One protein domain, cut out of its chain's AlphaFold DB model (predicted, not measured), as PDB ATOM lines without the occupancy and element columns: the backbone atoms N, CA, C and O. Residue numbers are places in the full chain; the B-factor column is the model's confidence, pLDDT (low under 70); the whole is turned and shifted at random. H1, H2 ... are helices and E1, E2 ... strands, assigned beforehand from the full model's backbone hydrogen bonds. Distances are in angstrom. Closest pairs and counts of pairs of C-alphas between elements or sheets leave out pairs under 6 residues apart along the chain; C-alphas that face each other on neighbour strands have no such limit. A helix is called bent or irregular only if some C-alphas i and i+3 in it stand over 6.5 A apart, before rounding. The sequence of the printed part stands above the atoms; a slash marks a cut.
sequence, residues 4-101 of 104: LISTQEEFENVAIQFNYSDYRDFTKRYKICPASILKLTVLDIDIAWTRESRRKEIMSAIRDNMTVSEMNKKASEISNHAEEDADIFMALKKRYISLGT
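Overview. This is residues 4 to 101 of the 104 residues of an uncharacterized protein of Gammaproteobacteria bacterium (UniProt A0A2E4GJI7). A rounded ball of short helices is built round H6 in its core, with H1 and H2 to one side of H6, H4 and H5 to the opposite side, and a small two-stranded ribbon of E2 and E3 beside it. H3 sits toward the outside, next to H4, and the short strand E1 runs between H2 and the ribbon along the chain. The printed part has 98 residues with six named helices and three named strands, in the order H1 H2 E1 E2 H3 H4 H5 H6 E3; the sheet, E2 - E3, is antiparallel and the class is mostly helix. The whole is compact, with a radius of gyration of the C-alphas of 12.3 A and spans of 29 by 25 by 23 A.

Arrangement. Strands E2, residues 37 to 40, and E3, residues 97 to 100, are antiparallel neighbours at 142 degrees; N 39 and O 98 are 2.9 A apart and N 100 and O 37 are 2.7 A apart, within hydrogen-bond range. The closest C-alphas of E3 and H6, residues 87 to 93, are those of Ile 97 and Ala 91, 5.7 A apart. H5, residues 68 to 78, touches H6 at a steep tilt of 54 degrees, opposite ways, closest at the C-alphas of Val 68 and Ile 88, 7.3 A. H4, residues 54 to 60, touches H5 at a steep tilt of 50 degrees, opposite ways, closest at the C-alphas of Ile 58 and Ala 75, 5.7 A. H3, residues 45 to 48, only just touches H4, with 3 pairs of C-alphas within 8 A, the closest those of Ile 45 and Ser 60, 7.0 A. H2, residues 20 to 29, only just touches H6, with 3 pairs of C-alphas within 8 A, the closest those of Tyr 20 and Met 90, 6.7 A. H1, residues 8 to 15, is close to H6 but not clearly touching, closest at the C-alphas of Ala 15 and Lys 93, 7.2 A. E1, residues 30 to 32, pairs with no named strand, but residues 4 to 5 pair with its residues 31 to 32, parallel. In H1, H4, H5 and H6 every O i to N i+4 pair is within hydrogen-bond range; H2 has 2 of 6, beside 4 of 7 O i to N i+3 pairs, and H3 is too short for an O i to N i+4 pair.

Along the chain. H1 begins at C-alpha 8 (39.115, 34.997, 50.500) and is 10.2 A long. H2, 15.3 A, is irregular: C-alphas 21 and 24 are 7.8 A apart. E1 is 6.8 A, E2 10.0 A, H3 4.9 A and H4 9.7 A. H5, the longest helix by residues, is 15.6 A and begins at C-alpha 68 (35.826, 38.976, 39.194). H6 is 9.7 A, and E3, 9.3 A, ends at C-alpha 100 (43.633, 35.644, 45.131).

Size, cuts and confidence. The C-alphas farthest apart are those of Leu 4 and Glu 52, 31.4 A. The printed part has no cut and no long link; H4 to H5 and H5 to H6 are short links, the others tight. Mean pLDDT of the printed part is 87.2, and residues 80 to 85 are under 70.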
ATOM      1  N   LEU A   4      33.261  46.412  50.665       92.44
ATOM      2  CA  LEU A   4      34.013  45.724  49.620       92.44
ATOM      3  C   LEU A   4      34.712  44.494  50.210       92.44
ATOM      4  O   LEU A   4      35.373  44.610  51.235       92.44
ATOM      5  N   ILE A   5      34.567  43.343  49.561       92.69
ATOM      6  CA  ILE A   5      35.259  42.091  49.885       92.69
ATOM      7  C   ILE A   5      36.330  41.882  48.820       92.69
ATOM      8  O   ILE A   5      35.994  41.753  47.642       92.69
ATOM      9  N   SER A   6      37.598  41.870  49.219       91.75
ATOM     10  CA  SER A   6      38.741  41.798  48.300       91.75
ATOM     11  C   SER A   6      39.580  40.533  48.482       91.75
ATOM     12  O   SER A   6      40.349  40.184  47.587       91.75
ATOM     13  N   THR A   7      39.418  39.833  49.607       94.06
ATOM     14  CA  THR A   7      40.177  38.626  49.963       94.06
ATOM     15  C   THR A   7      39.266  37.434  50.253       94.06
ATOM     16  O   THR A   7      38.077  37.584  50.548       94.06
ATOM     17  N   GLN A   8      39.840  36.229  50.194       95.06
ATOM     18  CA  GLN A   8      39.115  34.997  50.500       95.06
ATOM     19  C   GLN A   8      38.637  34.960  51.960       95.06
ATOM     20  O   GLN A   8      37.502  34.574  52.223       95.06
ATOM     21  N   GLU A   9      39.472  35.411  52.897       95.19
ATOM     22  CA  GLU A   9      39.154  35.432  54.329       95.19
ATOM     23  C   GLU A   9      37.955  36.344  54.635       95.19
ATOM     24  O   GLU A   9      37.017  35.947  55.329       95.19
ATOM     25  N   GLU A  10      37.930  37.553  54.060       94.69
ATOM     26  CA  GLU A  10      36.786  38.464  54.181       94.69
ATOM     27  C   GLU A  10      35.502  37.829  53.647       94.69
ATOM     28  O   GLU A  10      34.440  37.962  54.262       94.69
ATOM     29  N   PHE A  11      35.591  37.127  52.511       93.81
ATOM     30  CA  PHE A  11      34.443  36.426  51.957       93.81
ATOM     31  C   PHE A  11      33.940  35.353  52.920       93.81
ATOM     32  O   PHE A  11      32.749  35.320  53.196       93.81
ATOM     33  N   GLU A  12      34.812  34.502  53.458       93.62
ATOM     34  CA  GLU A  12      34.423  33.401  54.347       93.62
ATOM     35  C   GLU A  12      33.778  33.896  55.649       93.62
ATOM     36  O   GLU A  12      32.716  33.395  56.040       93.62
ATOM     37  N   ASN A  13      34.349  34.940  56.253       94.00
ATOM     38  CA  ASN A  13      33.834  35.573  57.472       94.00
ATOM     39  C   ASN A  13      32.428  36.165  57.296       94.00
ATOM     40  O   ASN A  13      31.620  36.183  58.229       94.00
ATOM     41  N   VAL A  14      32.119  36.656  56.096       91.50
ATOM     42  CA  VAL A  14      30.799  37.207  55.777       91.50
ATOM     43  C   VAL A  14      29.853  36.103  55.315       91.50
ATOM     44  O   VAL A  14      28.721  36.020  55.785       91.50
ATOM     45  N   ALA A  15      30.300  35.229  54.418       89.12
ATOM     46  CA  ALA A  15      29.470  34.239  53.746       89.12
ATOM     47  C   ALA A  15      28.900  33.191  54.710       89.12
ATOM     48  O   ALA A  15      27.837  32.638  54.429       89.12
ATOM     49  N   ILE A  16      29.533  32.938  55.861       88.56
ATOM     50  CA  ILE A  16      28.964  32.084  56.918       88.56
ATOM     51  C   ILE A  16      27.599  32.587  57.426       88.56
ATOM     52  O   ILE A  16      26.786  31.787  57.877       88.56
ATOM     53  N   GLN A  17      27.315  33.885  57.288       87.94
ATOM     54  CA  GLN A  17      26.067  34.520  57.729       87.94
ATOM     55  C   GLN A  17      24.930  34.415  56.697       87.94
ATOM     56  O   GLN A  17      23.812  34.834  56.983       87.94
ATOM     57  N   PHE A  18      25.205  33.887  55.500       84.88
ATOM     58  CA  PHE A  18      24.264  33.840  54.377       84.88
ATOM     59  C   PHE A  18      24.126  32.417  53.837       84.88
ATOM     60  O   PHE A  18      25.121  31.708  53.674       84.88
ATOM     61  N   ASN A  19      22.918  32.000  53.471       81.19
ATOM     62  CA  ASN A  19      22.714  30.808  52.652       81.19
ATOM     63  C   ASN A  19      22.835  31.131  51.158       81.19
ATOM     64  O   ASN A  19      22.859  32.286  50.740       81.19
ATOM     65  N   TYR A  20      22.889  30.085  50.329       71.69
ATOM     66  CA  TYR A  20      22.923  30.217  48.868       71.69
ATOM     67  C   TYR A  20      21.729  31.010  48.305       71.69
ATOM     68  O   TYR A  20      21.880  31.739  47.328       71.69
ATOM     69  N   SER A  21      20.557  30.901  48.938       72.75
ATOM     70  CA  SER A  21      19.338  31.644  48.593       72.75
ATOM     71  C   SER A  21      19.405  33.137  48.916       72.75
ATOM     72  O   SER A  21      18.626  33.916  48.369       72.75
ATOM     73  N   ASP A  22      20.338  33.553  49.773       78.44
ATOM     74  CA  ASP A  22      20.323  34.875  50.407       78.44
ATOM     75  C   ASP A  22      21.206  35.881  49.657       78.44
ATOM     76  O   ASP A  22      21.551  36.946  50.172       78.44
ATOM     77  N   TYR A  23      21.562  35.577  48.405       80.69
ATOM     78  CA  TYR A  23      22.380  36.448  47.562       80.69
ATOM     79  C   TYR A  23      21.799  37.868  47.438       80.69
ATOM     80  O   TYR A  23      22.529  38.863  47.459       80.69
ATOM     81  N   ARG A  24      20.465  37.991  47.391       81.69
ATOM     82  CA  ARG A  24      19.787  39.296  47.371       81.69
ATOM     83  C   ARG A  24      20.076  40.120  48.630       81.69
ATOM     84  O   ARG A  24      20.184  41.339  48.540       81.69
ATOM     85  N   ASP A  25      20.219  39.489  49.790       85.19
ATOM     86  CA  ASP A  25      20.551  40.189  51.033       85.19
ATOM     87  C   ASP A  25      22.051  40.443  51.166       85.19
ATOM     88  O   ASP A  25      22.451  41.523  51.612       85.19
ATOM     89  N   PHE A  26      22.881  39.516  50.682       88.62
ATOM     90  CA  PHE A  26      24.322  39.720  50.561       88.62
ATOM     91  C   PHE A  26      24.629  40.980  49.739       88.62
ATOM     92  O   PHE A  26      25.323  41.879  50.212       88.62
ATOM     93  N   THR A  27      24.036  41.114  48.550       86.69
ATOM     94  CA  THR A  27      24.288  42.247  47.642       86.69
ATOM     95  C   THR A  27      23.776  43.590  48.158       86.69
ATOM     96  O   THR A  27      24.239  44.627  47.679       86.69
ATOM     97  N   LYS A  28      22.864  43.632  49.139       88.50
ATOM     98  CA  LYS A  28      22.471  44.891  49.804       88.50
ATOM     99  C   LYS A  28      23.601  45.461  50.662       88.50
ATOM    100  O   LYS A  28      23.705  46.678  50.792       88.50
ATOM    101  N   ARG A  29      24.435  44.594  51.242       90.62
ATOM    102  CA  ARG A  29      25.448  44.960  52.245       90.62
ATOM    103  C   ARG A  29      26.872  44.885  51.706       90.62
ATOM    104  O   ARG A  29      27.695  45.723  52.069       90.62
ATOM    105  N   TYR A  30      27.137  43.950  50.802       91.81
ATOM    106  CA  TYR A  30      28.476  43.604  50.344       91.81
ATOM    107  C   TYR A  30      28.606  43.689  48.822       91.81
ATOM    108  O   TYR A  30      27.633  43.564  48.072       91.81
ATOM    109  N   LYS A  31      29.834  43.912  48.362       90.44
ATOM    110  CA  LYS A  31      30.234  43.818  46.958       90.44
ATOM    111  C   LYS A  31      31.593  43.132  46.890       90.44
ATOM    112  O   LYS A  31      32.491  43.497  47.638       90.44
ATOM    113  N   ILE A  32      31.753  42.173  45.987       91.75
ATOM    114  CA  ILE A  32      33.053  41.540  45.741       91.75
ATOM    115  C   ILE A  32      33.862  42.457  44.819       91.75
ATOM    116  O   ILE A  32      33.316  43.006  43.857       91.75
ATOM    117  N   CYS A  33      35.133  42.679  45.146       91.94
ATOM    118  CA  CYS A  33      36.010  43.572  44.407       91.94
ATOM    119  C   CYS A  33      36.178  43.082  42.960       91.94
ATOM    120  O   CYS A  33      36.669  41.974  42.750       91.94
ATOM    121  N   PRO A  34      35.810  43.891  41.945       91.56
ATOM    122  CA  PRO A  34      35.910  43.479  40.545       91.56
ATOM    123  C   PRO A  34      37.339  43.152  40.092       91.56
ATOM    124  O   PRO A  34      37.504  42.370  39.164       91.56
ATOM    125  N   ALA A  35      38.349  43.740  40.740       92.88
ATOM    126  CA  ALA A  35      39.764  43.534  40.433       92.88
ATOM    127  C   ALA A  35      40.401  42.357  41.196       92.88
ATOM    128  O   ALA A  35      41.568  42.042  40.955       92.88
ATOM    129  N   SER A  36      39.673  41.714  42.119       92.81
ATOM    130  CA  SER A  36      40.167  40.507  42.782       92.81
ATOM    131  C   SER A  36      40.364  39.398  41.759       92.81
ATOM    132  O   SER A  36      39.534  39.199  40.868       92.81
ATOM    133  N   ILE A  37      41.468  38.676  41.917       94.38
ATOM    134  CA  ILE A  37      41.853  37.579  41.039       94.38
ATOM    135  C   ILE A  37      41.159  36.300  41.504       94.38
ATOM    136  O   ILE A  37      41.074  36.036  42.697       94.38
ATOM    137  N   LEU A  38      40.669  35.495  40.576       94.62
ATOM    138  CA  LEU A  38      40.076  34.193  40.827       94.62
ATOM    139  C   LEU A  38      41.147  33.116  40.662       94.62
ATOM    140  O   LEU A  38      41.890  33.100  39.680       94.62
ATOM    141  N   LYS A  39      41.204  32.206  41.630       95.06
ATOM    142  CA  LYS A  39      42.023  30.997  41.583       95.06
ATOM    143  C   LYS A  39      41.101  29.788  41.625       95.06
ATOM    144  O   LYS A  39      40.349  29.641  42.593       95.06
ATOM    145  N   LEU A  40      41.142  28.957  40.591       93.88
ATOM    146  CA  LEU A  40      40.489  27.657  40.566       93.88
ATOM    147  C   LEU A  40      41.030  26.824  41.727       93.88
ATOM    148  O   LEU A  40      42.228  26.809  42.016       93.88
ATOM    149  N   THR A  41      40.133  26.157  42.436       92.56
ATOM    150  CA  THR A  41      40.540  25.195  43.456       92.56
ATOM    151  C   THR A  41      40.763  23.825  42.811       92.56
ATOM    152  O   THR A  41      40.611  23.639  41.608       92.56
ATOM    153  N   VAL A  42      41.101  22.826  43.627       90.44
ATOM    154  CA  VAL A  42      41.192  21.420  43.198       90.44
ATOM    155  C   VAL A  42      39.821  20.745  43.030       90.44
ATOM    156  O   VAL A  42      39.757  19.540  42.793       90.44
ATOM    157  N   LEU A  43      38.719  21.480  43.219       91.94
ATOM    158  CA  LEU A  43      37.373  20.928  43.127       91.94
ATOM    159  C   LEU A  43      36.941  20.814  41.664       91.94
ATOM    160  O   LEU A  43      36.829  21.818  40.964       91.94
ATOM    161  N   ASP A  44      36.636  19.594  41.233       90.25
ATOM    162  CA  ASP A  44      36.105  19.336  39.897       90.25
ATOM    163  C   ASP A  44      34.750  20.041  39.688       90.25
ATOM    164  O   ASP A  44      33.891  20.068  40.580       90.25
ATOM    165  N   ILE A  45      34.548  20.605  38.496       90.38
ATOM    166  CA  ILE A  45      33.310  21.284  38.120       90.38
ATOM    167  C   ILE A  45      32.091  20.361  38.186       90.38
ATOM    168  O   ILE A  45      31.023  20.814  38.595       90.38
ATOM    169  N   ASP A  46      32.232  19.079  37.855       91.19
ATOM    170  CA  ASP A  46      31.144  18.101  37.915       91.19
ATOM    171  C   ASP A  46      30.742  17.795  39.364       91.19
ATOM    172  O   ASP A  46      29.576  17.507  39.644       91.19
ATOM    173  N   ILE A  47      31.678  17.933  40.309       89.31
ATOM    174  CA  ILE A  47      31.407  17.820  41.747       89.31
ATOM    175  C   ILE A  47      30.748  19.104  42.260       89.31
ATOM    176  O   ILE A  47      29.765  19.063  43.007       89.31
ATOM    177  N   ALA A  48      31.267  20.265  41.859       87.62
ATOM    178  CA  ALA A  48      30.739  21.554  42.284       87.62
ATOM    179  C   ALA A  48      29.329  21.820  41.709       87.62
ATOM    180  O   ALA A  48      28.450  22.324  42.420       87.62
ATOM    181  N   TRP A  49      29.087  21.429  40.457       88.75
ATOM    182  CA  TRP A  49      27.845  21.595  39.700       88.75
ATOM    183  C   TRP A  49      27.439  20.299  38.996       88.75
ATOM    184  O   TRP A  49      27.648  20.099  37.803       88.75
ATOM    185  N   THR A  50      26.732  19.451  39.736       84.75
ATOM    186  CA  THR A  50      26.288  18.135  39.255       84.75
ATOM    187  C   THR A  50      25.217  18.181  38.159       84.75
ATOM    188  O   THR A  50      24.922  17.157  37.551       84.75
ATOM    189  N   ARG A  51      24.566  19.331  37.938       85.69
ATOM    190  CA  ARG A  51      23.483  19.489  36.955       85.69
ATOM    191  C   ARG A  51      23.918  20.403  35.820       85.69
ATOM    192  O   ARG A  51      24.393  21.514  36.072       85.69
ATOM    193  N   GLU A  52      23.645  19.966  34.594       86.00
ATOM    194  CA  GLU A  52      23.754  20.809  33.404       86.00
ATOM    195  C   GLU A  52      22.870  22.046  33.558       86.00
ATOM    196  O   GLU A  52      21.673  21.964  33.847       86.00
ATOM    197  N   SER A  53      23.500  23.211  33.468       87.06
ATOM    198  CA  SER A  53      22.867  24.508  33.677       87.06
ATOM    199  C   SER A  53      23.768  25.612  33.142       87.06
ATOM    200  O   SER A  53      24.987  25.445  33.095       87.06
ATOM    201  N   ARG A  54      23.196  26.793  32.880       87.12
ATOM    202  CA  ARG A  54      23.977  27.992  32.527       87.12
ATOM    203  C   ARG A  54      25.092  28.282  33.527       87.12
ATOM    204  O   ARG A  54      26.165  28.707  33.138       87.12
ATOM    205  N   ARG A  55      24.880  27.996  34.817       86.81
ATOM    206  CA  ARG A  55      25.931  28.158  35.832       86.81
ATOM    207  C   ARG A  55      27.094  27.213  35.597       86.81
ATOM    208  O   ARG A  55      28.229  27.641  35.717       86.81
ATOM    209  N   LYS A  56      26.829  25.957  35.238       90.50
ATOM    210  CA  LYS A  56      27.888  25.010  34.876       90.50
ATOM    211  C   LYS A  56      28.642  25.490  33.632       90.50
ATOM    212  O   LYS A  56      29.865  25.502  33.648       90.50
ATOM    213  N   GLU A  57      27.934  25.988  32.618       90.50
ATOM    214  CA  GLU A  57      28.558  26.596  31.431       90.50
ATOM    215  C   GLU A  57      29.460  27.784  31.815       90.50
ATOM    216  O   GLU A  57      30.624  27.834  31.417       90.50
ATOM    217  N   ILE A  58      28.978  28.686  32.676       89.81
ATOM    218  CA  ILE A  58      29.751  29.820  33.207       89.81
ATOM    219  C   ILE A  58      30.991  29.330  33.960       89.81
ATOM    220  O   ILE A  58      32.096  29.777  33.657       89.81
ATOM    221  N   MET A  59      30.834  28.387  34.896       91.19
ATOM    222  CA  MET A  59      31.945  27.843  35.686       91.19
ATOM    223  C   MET A  59      32.984  27.129  34.815       91.19
ATOM    224  O   MET A  59      34.175  27.176  35.126       91.19
ATOM    225  N   SER A  60      32.557  26.517  33.708       92.06
ATOM    226  CA  SER A  60      33.446  25.842  32.754       92.06
ATOM    227  C   SER A  60      34.284  26.823  31.929       92.06
ATOM    228  O   SER A  60      35.366  26.484  31.457       92.06
ATOM    229  N   ALA A  61      33.809  28.064  31.783       90.00
ATOM    230  CA  ALA A  61      34.502  29.127  31.067       90.00
ATOM    231  C   ALA A  61      35.506  29.908  31.940       90.00
ATOM    232  O   ALA A  61      36.251  30.745  31.408       90.00
ATOM    233  N   ILE A  62      35.523  29.667  33.258       90.38
ATOM    234  CA  ILE A  62      36.457  30.301  34.197       90.38
ATOM    235  C   ILE A  62      37.860  29.741  33.977       90.38
ATOM    236  O   ILE A  62      38.059  28.552  33.740       90.38
ATOM    237  N   ARG A  63      38.851  30.624  34.070       90.56
ATOM    238  CA  ARG A  63      40.270  30.284  34.003       90.56
ATOM    239  C   ARG A  63      40.967  30.834  35.232       90.56
ATOM    240  O   ARG A  63      40.528  31.841  35.791       90.56
ATOM    241  N   ASP A  64      42.069  30.198  35.602       91.50
ATOM    242  CA  ASP A  64      42.959  30.736  36.623       91.50
ATOM    243  C   ASP A  64      43.426  32.147  36.264       91.50
ATOM    244  O   ASP A  64      43.656  32.473  35.096       91.50
ATOM    245  N   ASN A  65      43.585  32.972  37.295       92.88
ATOM    246  CA  ASN A  65      43.998  34.371  37.222       92.88
ATOM    247  C   ASN A  65      43.007  35.335  36.543       92.88
ATOM    248  O   ASN A  65      43.338  36.500  36.332       92.88
ATOM    249  N   MET A  66      41.789  34.890  36.240       93.81
ATOM    250  CA  MET A  66      40.713  35.767  35.773       93.81
ATOM    251  C   MET A  66      40.250  36.699  36.893       93.81
ATOM    252  O   MET A  66      40.157  36.287  38.040       93.81
ATOM    253  N   THR A  67      39.907  37.941  36.590       93.81
ATOM    254  CA  THR A  67      39.304  38.861  37.560       93.81
ATOM    255  C   THR A  67      37.817  38.567  37.782       93.81
ATOM    256  O   THR A  67      37.120  38.038  36.913       93.81
ATOM    257  N   VAL A  68      37.279  38.994  38.928       92.25
ATOM    258  CA  VAL A  68      35.826  38.976  39.194       92.25
ATOM    259  C   VAL A  68      35.051  39.727  38.102       92.25
ATOM    260  O   VAL A  68      33.985  39.281  37.679       92.25
ATOM    261  N   SER A  69      35.588  40.849  37.611       91.81
ATOM    262  CA  SER A  69      34.982  41.616  36.518       91.81
ATOM    263  C   SER A  69      34.885  40.811  35.221       91.81
ATOM    264  O   SER A  69      33.860  40.863  34.543       91.81
ATOM    265  N   GLU A  70      35.935  40.074  34.861       92.62
ATOM    266  CA  GLU A  70      35.951  39.243  33.654       92.62
ATOM    267  C   GLU A  70      34.999  38.054  33.765       92.62
ATOM    268  O   GLU A  70      34.298  37.753  32.799       92.62
ATOM    269  N   MET A  71      34.917  37.414  34.934       91.31
ATOM    270  CA  MET A  71      33.946  36.342  35.147       91.31
ATOM    271  C   MET A  71      32.507  36.862  35.042       91.31
ATOM    272  O   MET A  71      31.698  36.240  34.359       91.31
ATOM    273  N   ASN A  72      32.187  38.013  35.643       88.69
ATOM    274  CA  ASN A  72      30.855  38.612  35.506       88.69
ATOM    275  C   ASN A  72      30.540  38.981  34.050       88.69
ATOM    276  O   ASN A  72      29.426  38.750  33.582       88.69
ATOM    277  N   LYS A  73      31.529  39.489  33.302       88.75
ATOM    278  CA  LYS A  73      31.376  39.742  31.866       88.75
ATOM    279  C   LYS A  73      31.056  38.449  31.107       88.75
ATOM    280  O   LYS A  73      30.087  38.418  30.356       88.75
ATOM    281  N   LYS A  74      31.796  37.363  31.346       88.06
ATOM    282  CA  LYS A  74      31.505  36.051  30.739       88.06
ATOM    283  C   LYS A  74      30.123  35.528  31.105       88.06
ATOM    284  O   LYS A  74      29.414  35.014  30.247       88.06
ATOM    285  N   ALA A  75      29.729  35.680  32.365       88.00
ATOM    286  CA  ALA A  75      28.401  35.301  32.811       88.00
ATOM    287  C   ALA A  75      27.325  36.063  32.016       88.00
ATOM    288  O   ALA A  75      26.384  35.442  31.521       88.00
ATOM    289  N   SER A  76      27.519  37.369  31.789       85.94
ATOM    290  CA  SER A  76      26.596  38.200  31.000       85.94
ATOM    291  C   SER A  76      26.514  37.824  29.518       85.94
ATOM    292  O   SER A  76      25.470  38.014  28.902       85.94
ATOM    293  N   GLU A  77      27.573  37.236  28.955       87.12
ATOM    294  CA  GLU A  77      27.580  36.713  27.580       87.12
ATOM    295  C   GLU A  77      26.744  35.424  27.446       87.12
ATOM    296  O   GLU A  77      26.197  35.152  26.380       87.12
ATOM    297  N   ILE A  78      26.619  34.639  28.524       85.25
ATOM    298  CA  ILE A  78      25.874  33.365  28.560       85.25
ATOM    299  C   ILE A  78      24.415  33.578  28.998       85.25
ATOM    300  O   ILE A  78      23.501  32.883  28.548       85.25
ATOM    301  N   SER A  79      24.170  34.536  29.892       77.88
ATOM    302  CA  SER A  79      22.848  34.831  30.437       77.88
ATOM    303  C   SER A  79      22.644  36.339  30.538       77.88
ATOM    304  O   SER A  79      23.330  37.016  31.298       77.88
ATOM    305  N   ASN A  80      21.607  36.855  29.874       66.94
ATOM    306  CA  ASN A  80      21.207  38.267  29.972       66.94
ATOM    307  C   ASN A  80      20.809  38.708  31.404       66.94
ATOM    308  O   ASN A  80      20.580  39.892  31.626       66.94
ATOM    309  N   HIS A  81      20.721  37.777  32.366       61.03
ATOM    310  CA  HIS A  81      20.428  38.029  33.786       61.03
ATOM    311  C   HIS A  81      21.654  37.892  34.710       61.03
ATOM    312  O   HIS A  81      21.507  37.909  35.927       61.03
ATOM    313  N   ALA A  82      22.869  37.776  34.170       53.81
ATOM    314  CA  ALA A  82      24.034  37.385  34.961       53.81
ATOM    315  C   ALA A  82      24.480  38.369  36.055       53.81
ATOM    316  O   ALA A  82      25.081  37.950  37.038       53.81
ATOM    317  N   GLU A  83      24.188  39.668  35.940       48.97
ATOM    318  CA  GLU A  83      24.466  40.609  37.040       48.97
ATOM    319  C   GLU A  83      23.537  40.386  38.253       48.97
ATOM    320  O   GLU A  83      23.880  40.764  39.377       48.97
ATOM    321  N   GLU A  84      22.392  39.721  38.053       53.69
ATOM    322  CA  GLU A  84      21.515  39.232  39.124       53.69
ATOM    323  C   GLU A  84      21.908  37.830  39.609       53.69
ATOM    324  O   GLU A  84      21.431  37.385  40.659       53.69
ATOM    325  N   ASP A  85      22.784  37.136  38.884       55.47
ATOM    326  CA  ASP A  85      23.171  35.785  39.222       55.47
ATOM    327  C   ASP A  85      24.237  35.782  40.313       55.47
ATOM    328  O   ASP A  85      25.275  36.446  40.279       55.47
ATOM    329  N   ALA A  86      23.963  34.967  41.320       70.69
ATOM    330  CA  ALA A  86      24.831  34.697  42.444       70.69
ATOM    331  C   ALA A  86      26.137  33.991  42.033       70.69
ATOM    332  O   ALA A  86      26.741  33.357  42.878       70.69
ATOM    333  N   ASP A  87      26.586  34.028  40.779       86.06
ATOM    334  CA  ASP A  87      27.573  33.087  40.245       86.06
ATOM    335  C   ASP A  87      28.922  33.183  40.950       86.06
ATOM    336  O   ASP A  87      29.419  32.166  41.430       86.06
ATOM    337  N   ILE A  88      29.471  34.390  41.125       88.75
ATOM    338  CA  ILE A  88      30.701  34.585  41.913       88.75
ATOM    339  C   ILE A  88      30.486  34.113  43.353       88.75
ATOM    340  O   ILE A  88      31.294  33.366  43.903       88.75
ATOM    341  N   PHE A  89      29.377  34.527  43.971       89.44
ATOM    342  CA  PHE A  89      29.058  34.179  45.355       89.44
ATOM    343  C   PHE A  89      28.928  32.658  45.544       89.44
ATOM    344  O   PHE A  89      29.472  32.089  46.488       89.44
ATOM    345  N   MET A  90      28.249  31.985  44.617       89.31
ATOM    346  CA  MET A  90      28.029  30.546  44.578       89.31
ATOM    347  C   MET A  90      29.337  29.803  44.318       89.31
ATOM    348  O   MET A  90      29.582  28.801  44.983       89.31
ATOM    349  N   ALA A  91      30.177  30.284  43.396       91.31
ATOM    350  CA  ALA A  91      31.491  29.710  43.087       91.31
ATOM    351  C   ALA A  91      32.413  29.719  44.300       91.31
ATOM    352  O   ALA A  91      33.021  28.695  44.618       91.31
ATOM    353  N   LEU A  92      32.436  30.833  45.027       92.19
ATOM    354  CA  LEU A  92      33.195  30.953  46.264       92.19
ATOM    355  C   LEU A  92      32.604  30.072  47.379       92.19
ATOM    356  O   LEU A  92      33.330  29.310  48.012       92.19
ATOM    357  N   LYS A  93      31.280  30.087  47.595       91.19
ATOM    358  CA  LYS A  93      30.624  29.250  48.622       91.19
ATOM    359  C   LYS A  93      30.779  27.748  48.375       91.19
ATOM    360  O   LYS A  93      30.952  26.992  49.328       91.19
ATOM    361  N   LYS A  94      30.718  27.313  47.112       90.81
ATOM    362  CA  LYS A  94      30.951  25.917  46.713       90.81
ATOM    363  C   LYS A  94      32.428  25.537  46.722       90.81
ATOM    364  O   LYS A  94      32.726  24.376  46.475       90.81
ATOM    365  N   ARG A  95      33.331  26.478  47.027       91.69
ATOM    366  CA  ARG A  95      34.787  26.287  47.007       91.69
ATOM    367  C   ARG A  95      35.304  25.828  45.645       91.69
ATOM    368  O   ARG A  95      36.276  25.087  45.585       91.69
ATOM    369  N   TYR A  96      34.652  26.250  44.564       93.62
ATOM    370  CA  TYR A  96      35.125  25.993  43.202       93.62
ATOM    371  C   TYR A  96      36.230  26.976  42.805       93.62
ATOM    372  O   TYR A  96      37.204  26.611  42.155       93.62
ATOM    373  N   ILE A  97      36.107  28.218  43.270       94.19
ATOM    374  CA  ILE A  97      37.141  29.242  43.138       94.19
ATOM    375  C   ILE A  97      37.457  29.852  44.500       94.19
ATOM    376  O   ILE A  97      36.676  29.729  45.446       94.19
ATOM    377  N   SER A  98      38.590  30.538  44.575       95.25
ATOM    378  CA  SER A  98      38.999  31.377  45.698       95.25
ATOM    379  C   SER A  98      39.462  32.752  45.214       95.25
ATOM    380  O   SER A  98      39.891  32.899  44.067       95.25
ATOM    381  N   LEU A  99      39.372  33.763  46.080       94.06
ATOM    382  CA  LEU A  99      39.909  35.096  45.811       94.06
ATOM    383  C   LEU A  99      41.417  35.129  46.105       94.06
ATOM    384  O   LEU A  99      41.856  34.983  47.245       94.06
ATOM    385  N   GLY A 100      42.213  35.339  45.064       85.50
ATOM    386  CA  GLY A 100      43.633  35.644  45.131       85.50
ATOM    387  C   GLY A 100      43.907  37.135  45.336       85.50
ATOM    388  O   GLY A 100      43.114  37.997  44.961       85.50
ATOM    389  N   THR A 101      45.074  37.437  45.899       70.25
ATOM    390  CA  THR A 101      45.609  38.798  45.979       70.25
ATOM    391  C   THR A 101      45.905  39.329  44.581       70.25
ATOM    392  O   THR A 101      46.674  38.717  43.837       70.25
TER     393      THR A 101